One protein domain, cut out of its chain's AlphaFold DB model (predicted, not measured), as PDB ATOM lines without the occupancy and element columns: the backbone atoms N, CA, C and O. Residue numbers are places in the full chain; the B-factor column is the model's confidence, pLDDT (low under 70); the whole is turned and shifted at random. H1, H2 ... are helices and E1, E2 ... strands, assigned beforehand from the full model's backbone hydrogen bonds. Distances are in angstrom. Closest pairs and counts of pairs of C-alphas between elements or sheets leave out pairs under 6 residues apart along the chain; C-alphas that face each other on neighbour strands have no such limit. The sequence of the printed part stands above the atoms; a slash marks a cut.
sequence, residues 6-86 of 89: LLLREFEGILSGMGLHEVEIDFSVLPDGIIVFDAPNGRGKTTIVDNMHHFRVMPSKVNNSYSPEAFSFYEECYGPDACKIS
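AT A GLANCE: This is residues 6 to 86 of the 89 residues of an uncharacterized protein of Syntrophorhabdaceae bacterium PtaU1.Bin034 (UniProt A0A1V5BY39). Little regular structure: a small antiparallel sheet, E2 E1 E3, is grazed by short helices H1 and H2, while long loops 27 to 44 and 52 to 72 reach towards opposite ends. The 81 printed residues include, in order, E1 H1 E2 H2 H3 E3, mixed in class, with 30 residues in named elements. The whole is compact, radius of gyration of the C-alphas 13.3 A, spans 37 by 27 by 24 A.

IN THESE COORDINATES: E1 is residues 6 to 9, from C-alpha 6 at (-17.887, 45.140, 33.979); E2 22 to 26, 13.6 A; E3 83 to 85, to C-alpha 85 at (-18.293, 39.922, 31.699). H1 is 12 to 18, H2 45 to 51, H3 73 to 76.

HOW THE PARTS SIT: N 8 and O 23 of E1 and E2 are 2.9 A apart; N 7 and O 85 of E1 and E3, 2.8 A. E2, H2 H3, E3 form a split strand-helix-strand unit, E1 between its strands, crossover right-handed. H1 and H2 are close but not clearly touching, closest C-alphas Gly 13 and Thr 47, 5.7 A. H3 is only just not on the sheet, with 4 pairs of C-alphas within 10 A. Every O i to N i+4 pair is within hydrogen-bond range in H1 and H2; H3 is too short for one.

THE WHOLE: The C-alphas farthest apart, Pro 31 and Asn 64, are 38.2 A apart. Residues 28 to 34 stand free. The printed part has no cut; links E2 to H2 and H2 to H3 are long; pLDDT is under 70 at residues 54 to 56.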
ATOM      1  N   LEU A   6     -18.630  45.374  35.211       94.25
ATOM      2  CA  LEU A   6     -17.887  45.140  33.979       94.25
ATOM      3  C   LEU A   6     -16.496  44.587  34.277       94.25
ATOM      4  O   LEU A   6     -15.715  45.223  34.975       94.25
ATOM      5  N   LEU A   7     -16.159  43.462  33.655       95.44
ATOM      6  CA  LEU A   7     -14.793  42.967  33.536       95.44
ATOM      7  C   LEU A   7     -14.423  42.889  32.059       95.44
ATOM      8  O   LEU A   7     -15.165  42.316  31.254       95.44
ATOM      9  N   LEU A   8     -13.274  43.470  31.722       95.69
ATOM     10  CA  LEU A   8     -12.662  43.431  30.399       95.69
ATOM     11  C   LEU A   8     -11.268  42.829  30.515       95.69
ATOM     12  O   LEU A   8     -10.397  43.414  31.157       95.69
ATOM     13  N   ARG A   9     -11.052  41.700  29.845       97.25
ATOM     14  CA  ARG A   9      -9.758  41.024  29.757       97.25
ATOM     15  C   ARG A   9      -9.248  41.043  28.319       97.25
ATOM     16  O   ARG A   9     -10.006  40.779  27.391       97.25
ATOM     17  N   GLU A  10      -7.966  41.354  28.163       97.38
ATOM     18  CA  GLU A  10      -7.225  41.404  26.897       97.38
ATOM     19  C   GLU A  10      -7.784  42.371  25.837       97.38
ATOM     20  O   GLU A  10      -7.684  42.131  24.635       97.38
ATOM     21  N   PHE A  11      -8.337  43.506  26.273       96.56
ATOM     22  CA  PHE A  11      -8.786  44.582  25.381       96.56
ATOM     23  C   PHE A  11      -7.634  45.520  24.996       96.56
ATOM     24  O   PHE A  11      -6.943  46.064  25.866       96.56
ATOM     25  N   GLU A  12      -7.472  45.797  23.700       96.19
ATOM     26  CA  GLU A  12      -6.391  46.641  23.170       96.19
ATOM     27  C   GLU A  12      -6.417  48.062  23.737       96.19
ATOM     28  O   GLU A  12      -5.381  48.619  24.098       96.19
ATOM     29  N   GLY A  13      -7.604  48.658  23.859       95.25
ATOM     30  CA  GLY A  13      -7.759  50.009  24.405       95.25
ATOM     31  C   GLY A  13      -7.428  50.121  25.900       95.25
ATOM     32  O   GLY A  13      -7.017  51.186  26.365       95.25
ATOM     33  N   ILE A  14      -7.559  49.021  26.650       97.31
ATOM     34  CA  ILE A  14      -7.178  48.943  28.069       97.31
ATOM     35  C   ILE A  14      -5.660  48.787  28.183       97.31
ATOM     36  O   ILE A  14      -5.020  49.555  28.909       97.31
ATOM     37  N   LEU A  15      -5.070  47.882  27.396       97.69
ATOM     38  CA  LEU A  15      -3.622  47.679  27.359       97.69
ATOM     39  C   LEU A  15      -2.886  48.938  26.887       97.69
ATOM     40  O   LEU A  15      -1.999  49.429  27.578       97.69
ATOM     41  N   SER A  16      -3.268  49.500  25.741       97.00
ATOM     42  CA  SER A  16      -2.627  50.704  25.192       97.00
ATOM     43  C   SER A  16      -2.824  51.936  26.080       97.00
ATOM     44  O   SER A  16      -1.919  52.764  26.194       97.00
ATOM     45  N   GLY A  17      -3.984  52.068  26.731       96.44
ATOM     46  CA  GLY A  17      -4.306  53.257  27.513       96.44
ATOM     47  C   GLY A  17      -3.802  53.249  28.952       96.44
ATOM     48  O   GLY A  17      -3.424  54.304  29.481       96.44
ATOM     49  N   MET A  18      -3.799  52.080  29.592       95.50
ATOM     50  CA  MET A  18      -3.493  51.921  31.017       95.50
ATOM     51  C   MET A  18      -2.347  50.939  31.297       95.50
ATOM     52  O   MET A  18      -1.854  50.915  32.419       95.50
ATOM     53  N   GLY A  19      -1.894  50.157  30.312       96.88
ATOM     54  CA  GLY A  19      -0.885  49.110  30.520       96.88
ATOM     55  C   GLY A  19      -1.413  47.896  31.288       96.88
ATOM     56  O   GLY A  19      -0.621  47.125  31.818       96.88
ATOM     57  N   LEU A  20      -2.738  47.748  31.384       97.44
ATOM     58  CA  LEU A  20      -3.400  46.671  32.116       97.44
ATOM     59  C   LEU A  20      -3.915  45.609  31.142       97.44
ATOM     60  O   LEU A  20      -4.487  45.936  30.103       97.44
ATOM     61  N   HIS A  21      -3.742  44.341  31.502       97.56
ATOM     62  CA  HIS A  21      -4.301  43.210  30.753       97.56
ATOM     63  C   HIS A  21      -5.761  42.923  31.130       97.56
ATOM     64  O   HIS A  21      -6.482  42.281  30.371       97.56
ATOM     65  N   GLU A  22      -6.201  43.410  32.289       97.44
ATOM     66  CA  GLU A  22      -7.553  43.240  32.800       97.44
ATOM     67  C   GLU A  22      -7.983  44.498  33.560       97.44
ATOM     68  O   GLU A  22      -7.172  45.126  34.246       97.44
ATOM     69  N   VAL A  23      -9.253  44.870  33.426       96.50
ATOM     70  CA  VAL A  23      -9.897  45.879  34.268       96.50
ATOM     71  C   VAL A  23     -11.251  45.362  34.731       96.50
ATOM     72  O   VAL A  23     -12.028  44.831  33.938       96.50
ATOM     73  N   GLU A  24     -11.524  45.544  36.016       96.00
ATOM     74  CA  GLU A  24     -12.774  45.182  36.673       96.00
ATOM     75  C   GLU A  24     -13.362  46.434  37.332       96.00
ATOM     76  O   GLU A  24     -12.651  47.189  38.001       96.00
ATOM     77  N   ILE A  25     -14.646  46.689  37.095       94.12
ATOM     78  CA  ILE A  25     -15.368  47.855  37.599       94.12
ATOM     79  C   ILE A  25     -16.699  47.390  38.179       94.12
ATOM     80  O   ILE A  25     -17.573  46.903  37.459       94.12
ATOM     81  N   ASP A  26     -16.858  47.592  39.485       93.31
ATOM     82  CA  ASP A  26     -18.133  47.469  40.179       93.31
ATOM     83  C   ASP A  26     -18.852  48.826  40.149       93.31
ATOM     84  O   ASP A  26     -18.427  49.797  40.777       93.31
ATOM     85  N   PHE A  27     -19.933  48.912  39.375       91.19
ATOM     86  CA  PHE A  27     -20.767  50.109  39.286       91.19
ATOM     87  C   PHE A  27     -21.869  50.129  40.356       91.19
ATOM     88  O   PHE A  27     -22.491  51.174  40.569       91.19
ATOM     89  N   SER A  28     -22.130  49.005  41.031       90.69
ATOM     90  CA  SER A  28     -23.197  48.887  42.031       90.69
ATOM     91  C   SER A  28     -22.930  49.741  43.274       90.69
ATOM     92  O   SER A  28     -23.868  50.223  43.907       90.69
ATOM     93  N   VAL A  29     -21.653  50.002  43.562       92.00
ATOM     94  CA  VAL A  29     -21.187  50.830  44.686       92.00
ATOM     95  C   VAL A  29     -21.194  52.333  44.393       92.00
ATOM     96  O   VAL A  29     -20.899  53.134  45.282       92.00
ATOM     97  N   LEU A  30     -21.503  52.744  43.158       91.38
ATOM     98  CA  LEU A  30     -21.516  54.156  42.783       91.38
ATOM     99  C   LEU A  30     -22.752  54.875  43.341       91.38
ATOM    100  O   LEU A  30     -23.843  54.296  43.367       91.38
ATOM    101  N   PRO A  31     -22.609  56.150  43.748       92.56
ATOM    102  CA  PRO A  31     -23.736  56.942  44.216       92.56
ATOM    103  C   PRO A  31     -24.725  57.223  43.081       92.56
ATOM    104  O   PRO A  31     -24.377  57.194  41.897       92.56
ATOM    105  N   ASP A  32     -25.957  57.562  43.450       89.62
ATOM    106  CA  ASP A  32     -26.935  58.057  42.488       89.62
ATOM    107  C   ASP A  32     -26.475  59.391  41.877       89.62
ATOM    108  O   ASP A  32     -25.914  60.253  42.557       89.62
ATOM    109  N   GLY A  33     -26.753  59.579  40.586       90.75
ATOM    110  CA  GLY A  33     -26.460  60.816  39.863       90.75
ATOM    111  C   GLY A  33     -25.587  60.614  38.628       90.75
ATOM    112  O   GLY A  33     -25.564  59.542  38.023       90.75
ATOM    113  N   ILE A  34     -24.910  61.690  38.218       90.94
ATOM    114  CA  ILE A  34     -24.039  61.698  37.039       90.94
ATOM    115  C   ILE A  34     -22.628  61.311  37.468       90.94
ATOM    116  O   ILE A  34     -21.996  62.014  38.254       90.94
ATOM    117  N   ILE A  35     -22.132  60.214  36.901       91.00
ATOM    118  CA  ILE A  35     -20.765  59.732  37.099       91.00
ATOM    119  C   ILE A  35     -19.932  60.073  35.866       91.00
ATOM    120  O   ILE A  35     -20.419  59.996  34.736       91.00
ATOM    121  N   VAL A  36     -18.671  60.452  36.080       91.75
ATOM    122  CA  VAL A  36     -17.753  60.870  35.017       91.75
ATOM    123  C   VAL A  36     -16.445  60.091  35.114       91.75
ATOM    124  O   VAL A  36     -15.864  59.974  36.188       91.75
ATOM    125  N   PHE A  37     -15.957  59.610  33.970       91.50
ATOM    126  CA  PHE A  37     -14.580  59.143  33.826       91.50
ATOM    127  C   PHE A  37     -13.667  60.329  33.502       91.50
ATOM    128  O   PHE A  37     -13.610  60.772  32.352       91.50
ATOM    129  N   ASP A  38     -12.949  60.836  34.502       94.06
ATOM    130  CA  ASP A  38     -11.987  61.924  34.320       94.06
ATOM    131  C   ASP A  38     -10.569  61.377  34.107       94.06
ATOM    132  O   ASP A  38      -9.913  60.893  35.027       94.06
ATOM    133  N   ALA A  39     -10.112  61.402  32.855       93.38
ATOM    134  CA  ALA A  39      -8.748  61.033  32.489       93.38
ATOM    135  C   ALA A  39      -8.354  61.666  31.142       93.38
ATOM    136  O   ALA A  39      -9.232  61.930  30.311       93.38
ATOM    137  N   PRO A  40      -7.050  61.817  30.839       96.06
ATOM    138  CA  PRO A  40      -6.577  62.248  29.522       96.06
ATOM    139  C   PRO A  40      -7.073  61.375  28.357       96.06
ATOM    140  O   PRO A  40      -7.522  60.235  28.530       96.06
ATOM    141  N   ASN A  41      -6.985  61.899  27.134       94.94
ATOM    142  CA  ASN A  41      -7.291  61.134  25.924       94.94
ATOM    143  C   ASN A  41      -6.365  59.920  25.778       94.94
ATOM    144  O   ASN A  41      -5.215  59.948  26.210       94.94
ATOM    145  N   GLY A  42      -6.898  58.840  25.200       94.00
ATOM    146  CA  GLY A  42      -6.162  57.587  25.029       94.00
ATOM    147  C   GLY A  42      -6.052  56.719  26.285       94.00
ATOM    148  O   GLY A  42      -5.374  55.712  26.239       94.00
ATOM    149  N   ARG A  43      -6.719  57.052  27.400       96.50
ATOM    150  CA  ARG A  43      -6.668  56.271  28.658       96.50
ATOM    151  C   ARG A  43      -7.723  55.163  28.786       96.50
ATOM    152  O   ARG A  43      -8.147  54.851  29.888       96.50
ATOM    153  N   GLY A  44      -8.213  54.617  27.674       93.94
ATOM    154  CA  GLY A  44      -9.188  53.513  27.694       93.94
ATOM    155  C   GLY A  44     -10.631  53.889  28.073       93.94
ATOM    156  O   GLY A  44     -11.485  53.012  28.134       93.94
ATOM    157  N   LYS A  45     -10.946  55.180  28.276       95.00
ATOM    158  CA  LYS A  45     -12.306  55.641  28.634       95.00
ATOM    159  C   LYS A  45     -13.379  55.167  27.650       95.00
ATOM    160  O   LYS A  45     -14.384  54.606  28.066       95.00
ATOM    161  N   THR A  46     -13.153  55.374  26.350       91.75
ATOM    162  CA  THR A  46     -14.083  54.937  25.297       91.75
ATOM    163  C   THR A  46     -14.248  53.423  25.311       91.75
ATOM    164  O   THR A  46     -15.369  52.948  25.258       91.75
ATOM    165  N   THR A  47     -13.161  52.669  25.501       93.19
ATOM    166  CA  THR A  47     -13.202  51.204  25.609       93.19
ATOM    167  C   THR A  47     -14.070  50.731  26.772       93.19
ATOM    168  O   THR A  47     -14.829  49.781  26.606       93.19
ATOM    169  N   ILE A  48     -14.006  51.402  27.927       93.25
ATOM    170  CA  ILE A  48     -14.884  51.111  29.066       93.25
ATOM    171  C   ILE A  48     -16.339  51.434  28.701       93.25
ATOM    172  O   ILE A  48     -17.191  50.554  28.773       93.25
ATOM    173  N   VAL A  49     -16.618  52.664  28.261       90.75
ATOM    174  CA  VAL A  49     -17.983  53.147  27.977       90.75
ATOM    175  C   VAL A  49     -18.671  52.331  26.882       90.75
ATOM    176  O   VAL A  49     -19.816  51.916  27.055       90.75
ATOM    177  N   ASP A  50     -17.962  52.025  25.797       88.75
ATOM    178  CA  ASP A  50     -18.460  51.212  24.684       88.75
ATOM    179  C   ASP A  50     -18.837  49.794  25.139       88.75
ATOM    180  O   ASP A  50     -19.730  49.157  24.574       88.75
ATOM    181  N   ASN A  51     -18.201  49.299  26.204       89.69
ATOM    182  CA  ASN A  51     -18.457  47.973  26.743       89.69
ATOM    183  C   ASN A  51     -19.399  47.932  27.953       89.69
ATOM    184  O   ASN A  51     -19.815  46.835  28.323       89.69
ATOM    185  N   MET A  52     -19.827  49.073  28.504       87.75
ATOM    186  CA  MET A  52     -20.824  49.126  29.589       87.75
ATOM    187  C   MET A  52     -22.208  48.611  29.164       87.75
ATOM    188  O   MET A  52     -23.019  48.248  30.012       87.75
ATOM    189  N   HIS A  53     -22.494  48.570  27.861       74.75
ATOM    190  CA  HIS A  53     -23.784  48.132  27.331       74.75
ATOM    191  C   HIS A  53     -23.695  46.806  26.558       74.75
ATOM    192  O   HIS A  53     -22.691  46.488  25.911       74.75
ATOM    193  N   HIS A  54     -24.789  46.040  26.580       69.00
ATOM    194  CA  HIS A  54     -24.984  44.822  25.780       69.00
ATOM    195  C   HIS A  54     -25.473  45.129  24.363       69.00
ATOM    196  O   HIS A  54     -26.467  44.562  23.906       69.00
ATOM    197  N   PHE A  55     -24.832  46.050  23.648       67.25
ATOM    198  CA  PHE A  55     -25.189  46.212  22.245       67.25
ATOM    199  C   PHE A  55     -24.564  45.090  21.424       67.25
ATOM    200  O   PHE A  55     -23.359  44.857  21.466       67.25
ATOM    201  N   ARG A  56     -25.410  44.397  20.660       67.38
ATOM    202  CA  ARG A  56     -24.979  43.384  19.687       67.38
ATOM    203  C   ARG A  56     -24.156  43.988  18.543       67.38
ATOM    204  O   ARG A  56     -23.478  43.264  17.835       67.38
ATOM    205  N   VAL A  57     -24.251  45.303  18.363       75.75
ATOM    206  CA  VAL A  57     -23.589  46.087  17.324       75.75
ATOM    207  C   VAL A  57     -23.082  47.365  17.980       75.75
ATOM    208  O   VAL A  57     -23.822  47.954  18.763       75.75
ATOM    209  N   MET A  58     -21.863  47.806  17.679       83.56
ATOM    210  CA  MET A  58     -21.284  49.018  18.264       83.56
ATOM    211  C   MET A  58     -21.402  50.193  17.279       83.56
ATOM    212  O   MET A  58     -20.652  50.238  16.304       83.56
ATOM    213  N   PRO A  59     -22.329  51.155  17.488       76.19
ATOM    214  CA  PRO A  59     -22.593  52.223  16.518       76.19
ATOM    215  C   PRO A  59     -21.372  53.089  16.192       76.19
ATOM    216  O   PRO A  59     -21.238  53.559  15.070       76.19
ATOM    217  N   SER A  60     -20.463  53.272  17.154       76.56
ATOM    218  CA  SER A  60     -19.207  54.013  16.974       76.56
ATOM    219  C   SER A  60     -18.198  53.307  16.059       76.56
ATOM    220  O   SER A  60     -17.239  53.940  15.622       76.56
ATOM    221  N   LYS A  61     -18.397  52.014  15.777       78.25
ATOM    222  CA  LYS A  61     -17.458  51.153  15.041       78.25
ATOM    223  C   LYS A  61     -18.038  50.565  13.757       78.25
ATOM    224  O   LYS A  61     -17.287  50.061  12.926       78.25
ATOM    225  N   VAL A  62     -19.353  50.641  13.554       82.88
ATOM    226  CA  VAL A  62     -19.968  50.183  12.304       82.88
ATOM    227  C   VAL A  62     -19.820  51.223  11.204       82.88
ATOM    228  O   VAL A  62     -20.426  52.289  11.230       82.88
ATOM    229  N   ASN A  63     -19.020  50.886  10.196       71.50
ATOM    230  CA  ASN A  63     -18.734  51.808   9.099       71.50
ATOM    231  C   ASN A  63     -19.844  51.839   8.032       71.50
ATOM    232  O   ASN A  63     -20.082  52.887   7.445       71.50
ATOM    233  N   ASN A  64     -20.522  50.710   7.774       71.88
ATOM    234  CA  ASN A  64     -21.374  50.555   6.581       71.88
ATOM    235  C   ASN A  64     -22.737  49.869   6.811       71.88
ATOM    236  O   ASN A  64     -23.572  49.878   5.908       71.88
ATOM    237  N   SER A  65     -22.982  49.236   7.964       79.19
ATOM    238  CA  SER A  65     -24.222  48.487   8.224       79.19
ATOM    239  C   SER A  65     -24.474  48.315   9.720       79.19
ATOM    240  O   SER A  65     -23.546  48.056  10.472       79.19
ATOM    241  N   TYR A  66     -25.736  48.378  10.146       80.38
ATOM    242  CA  TYR A  66     -26.162  48.034  11.510       80.38
ATOM    243  C   TYR A  66     -26.516  46.537  11.643       80.38
ATOM    244  O   TYR A  66     -27.451  46.168  12.353       80.38
ATOM    245  N   SER A  67     -25.798  45.666  10.921       82.44
ATOM    246  CA  SER A  67     -25.936  44.206  11.021       82.44
ATOM    247  C   SER A  67     -25.170  43.670  12.239       82.44
ATOM    248  O   SER A  67     -24.096  44.184  12.548       82.44
ATOM    249  N   PRO A  68     -25.643  42.592  12.895       77.38
ATOM    250  CA  PRO A  68     -24.848  41.816  13.851       77.38
ATOM    251  C   PRO A  68     -23.488  41.330  13.334       77.38
ATOM    252  O   PRO A  68     -22.633  40.996  14.140       77.38
ATOM    253  N   GLU A  69     -23.296  41.252  12.018       81.38
ATOM    254  CA  GLU A  69     -22.022  40.850  11.400       81.38
ATOM    255  C   GLU A  69     -21.055  42.026  11.224       81.38
ATOM    256  O   GLU A  69     -19.893  41.823  10.894       81.38
ATOM    257  N   ALA A  70     -21.529  43.263  11.394       83.50
ATOM    258  CA  ALA A  70     -20.747  44.464  11.122       83.50
ATOM    259  C   ALA A  70     -19.782  44.839  12.256       83.50
ATOM    260  O   ALA A  70     -19.035  45.805  12.115       83.50
ATOM    261  N   PHE A  71     -19.843  44.128  13.383       85.94
ATOM    262  CA  PHE A  71     -18.992  44.364  14.539       85.94
ATOM    263  C   PHE A  71     -18.829  43.084  15.359       85.94
ATOM    264  O   PHE A  71     -19.817  42.419  15.684       85.94
ATOM    265  N   SER A  72     -17.601  42.802  15.777       84.44
ATOM    266  CA  SER A  72     -17.300  41.817  16.812       84.44
ATOM    267  C   SER A  72     -16.385  42.446  17.855       84.44
ATOM    268  O   SER A  72     -15.352  43.005  17.510       84.44
ATOM    269  N   PHE A  73     -16.704  42.318  19.147       83.31
ATOM    270  CA  PHE A  73     -15.821  42.863  20.188       83.31
ATOM    271  C   PHE A  73     -14.442  42.189  20.198       83.31
ATOM    272  O   PHE A  73     -13.485  42.791  20.665       83.31
ATOM    273  N   TYR A  74     -14.334  40.964  19.668       88.50
ATOM    274  CA  TYR A  74     -13.054  40.271  19.532       88.50
ATOM    275  C   TYR A  74     -12.100  40.977  18.559       88.50
ATOM    276  O   TYR A  74     -10.902  40.740  18.629       88.50
ATOM    277  N   GLU A  75     -12.599  41.863  17.688       89.56
ATOM    278  CA  GLU A  75     -11.762  42.735  16.850       89.56
ATOM    279  C   GLU A  75     -11.052  43.828  17.669       89.56
ATOM    280  O   GLU A  75     -10.132  44.463  17.171       89.56
ATOM    281  N   GLU A  76     -11.460  44.042  18.923       91.12
ATOM    282  CA  GLU A  76     -10.886  45.027  19.853       91.12
ATOM    283  C   GLU A  76      -9.991  44.366  20.926       91.12
ATOM    284  O   GLU A  76      -9.588  45.014  21.901       91.12
ATOM    285  N   CYS A  77      -9.710  43.067  20.784       95.19
ATOM    286  CA  CYS A  77      -8.947  42.257  21.729       95.19
ATOM    287  C   CYS A  77      -7.664  41.710  21.089       95.19
ATOM    288  O   CYS A  77      -7.635  41.435  19.895       95.19
ATOM    289  N   TYR A  78      -6.618  41.490  21.891       95.31
ATOM    290  CA  TYR A  78      -5.309  41.047  21.379       95.31
ATOM    291  C   TYR A  78      -4.946  39.589  21.701       95.31
ATOM    292  O   TYR A  78      -3.922  39.103  21.217       95.31
ATOM    293  N   GLY A  79      -5.717  38.898  22.546       94.88
ATOM    294  CA  GLY A  79      -5.340  37.586  23.069       94.88
ATOM    295  C   GLY A  79      -6.472  36.553  23.066       94.88
ATOM    296  O   GLY A  79      -7.639  36.895  22.857       94.88
ATOM    297  N   PRO A  80      -6.124  35.263  23.227       94.38
ATOM    298  CA  PRO A  80      -7.071  34.151  23.158       94.38
ATOM    299  C   PRO A  80      -7.947  34.013  24.411       94.38
ATOM    300  O   PRO A  80      -8.985  33.357  24.345       94.38
ATOM    301  N   ASP A  81      -7.551  34.624  25.527       94.81
ATOM    302  CA  ASP A  81      -8.277  34.607  26.799       94.81
ATOM    303  C   ASP A  81      -9.211  35.823  26.936       94.81
ATOM    304  O   ASP A  81      -9.799  36.055  27.998       94.81
ATOM    305  N   ALA A  82      -9.368  36.597  25.857       95.19
ATOM    306  CA  ALA A  82     -10.190  37.789  25.809       95.19
ATOM    307  C   ALA A  82     -11.640  37.511  26.209       95.19
ATOM    308  O   ALA A  82     -12.333  36.662  25.637       95.19
ATOM    309  N   CYS A  83     -12.126  38.275  27.185       93.44
ATOM    310  CA  CYS A  83     -13.488  38.129  27.667       93.44
ATOM    311  C   CYS A  83     -14.086  39.453  28.141       93.44
ATOM    312  O   CYS A  83     -13.399  40.359  28.620       93.44
ATOM    313  N   LYS A  84     -15.410  39.529  28.005       92.12
ATOM    314  CA  LYS A  84     -16.257  40.593  28.532       92.12
ATOM    315  C   LYS A  84     -17.298  39.964  29.444       92.12
ATOM    316  O   LYS A  84     -18.116  39.167  28.984       92.12
ATOM    317  N   ILE A  85     -17.305  40.360  30.709       91.44
ATOM    318  CA  ILE A  85     -18.293  39.922  31.699       91.44
ATOM    319  C   ILE A  85     -19.021  41.161  32.207       91.44
ATOM    320  O   ILE A  85     -18.409  42.184  32.478       91.44
ATOM    321  N   SER A  86     -20.346  41.095  32.271       86.69
ATOM    322  CA  SER A  86     -21.222  42.252  32.557       86.69
ATOM    323  C   SER A  86     -22.291  41.945  33.610       86.69
ATOM    324  O   SER A  86     -23.196  42.736  33.860       86.69
TER     325      SER A  86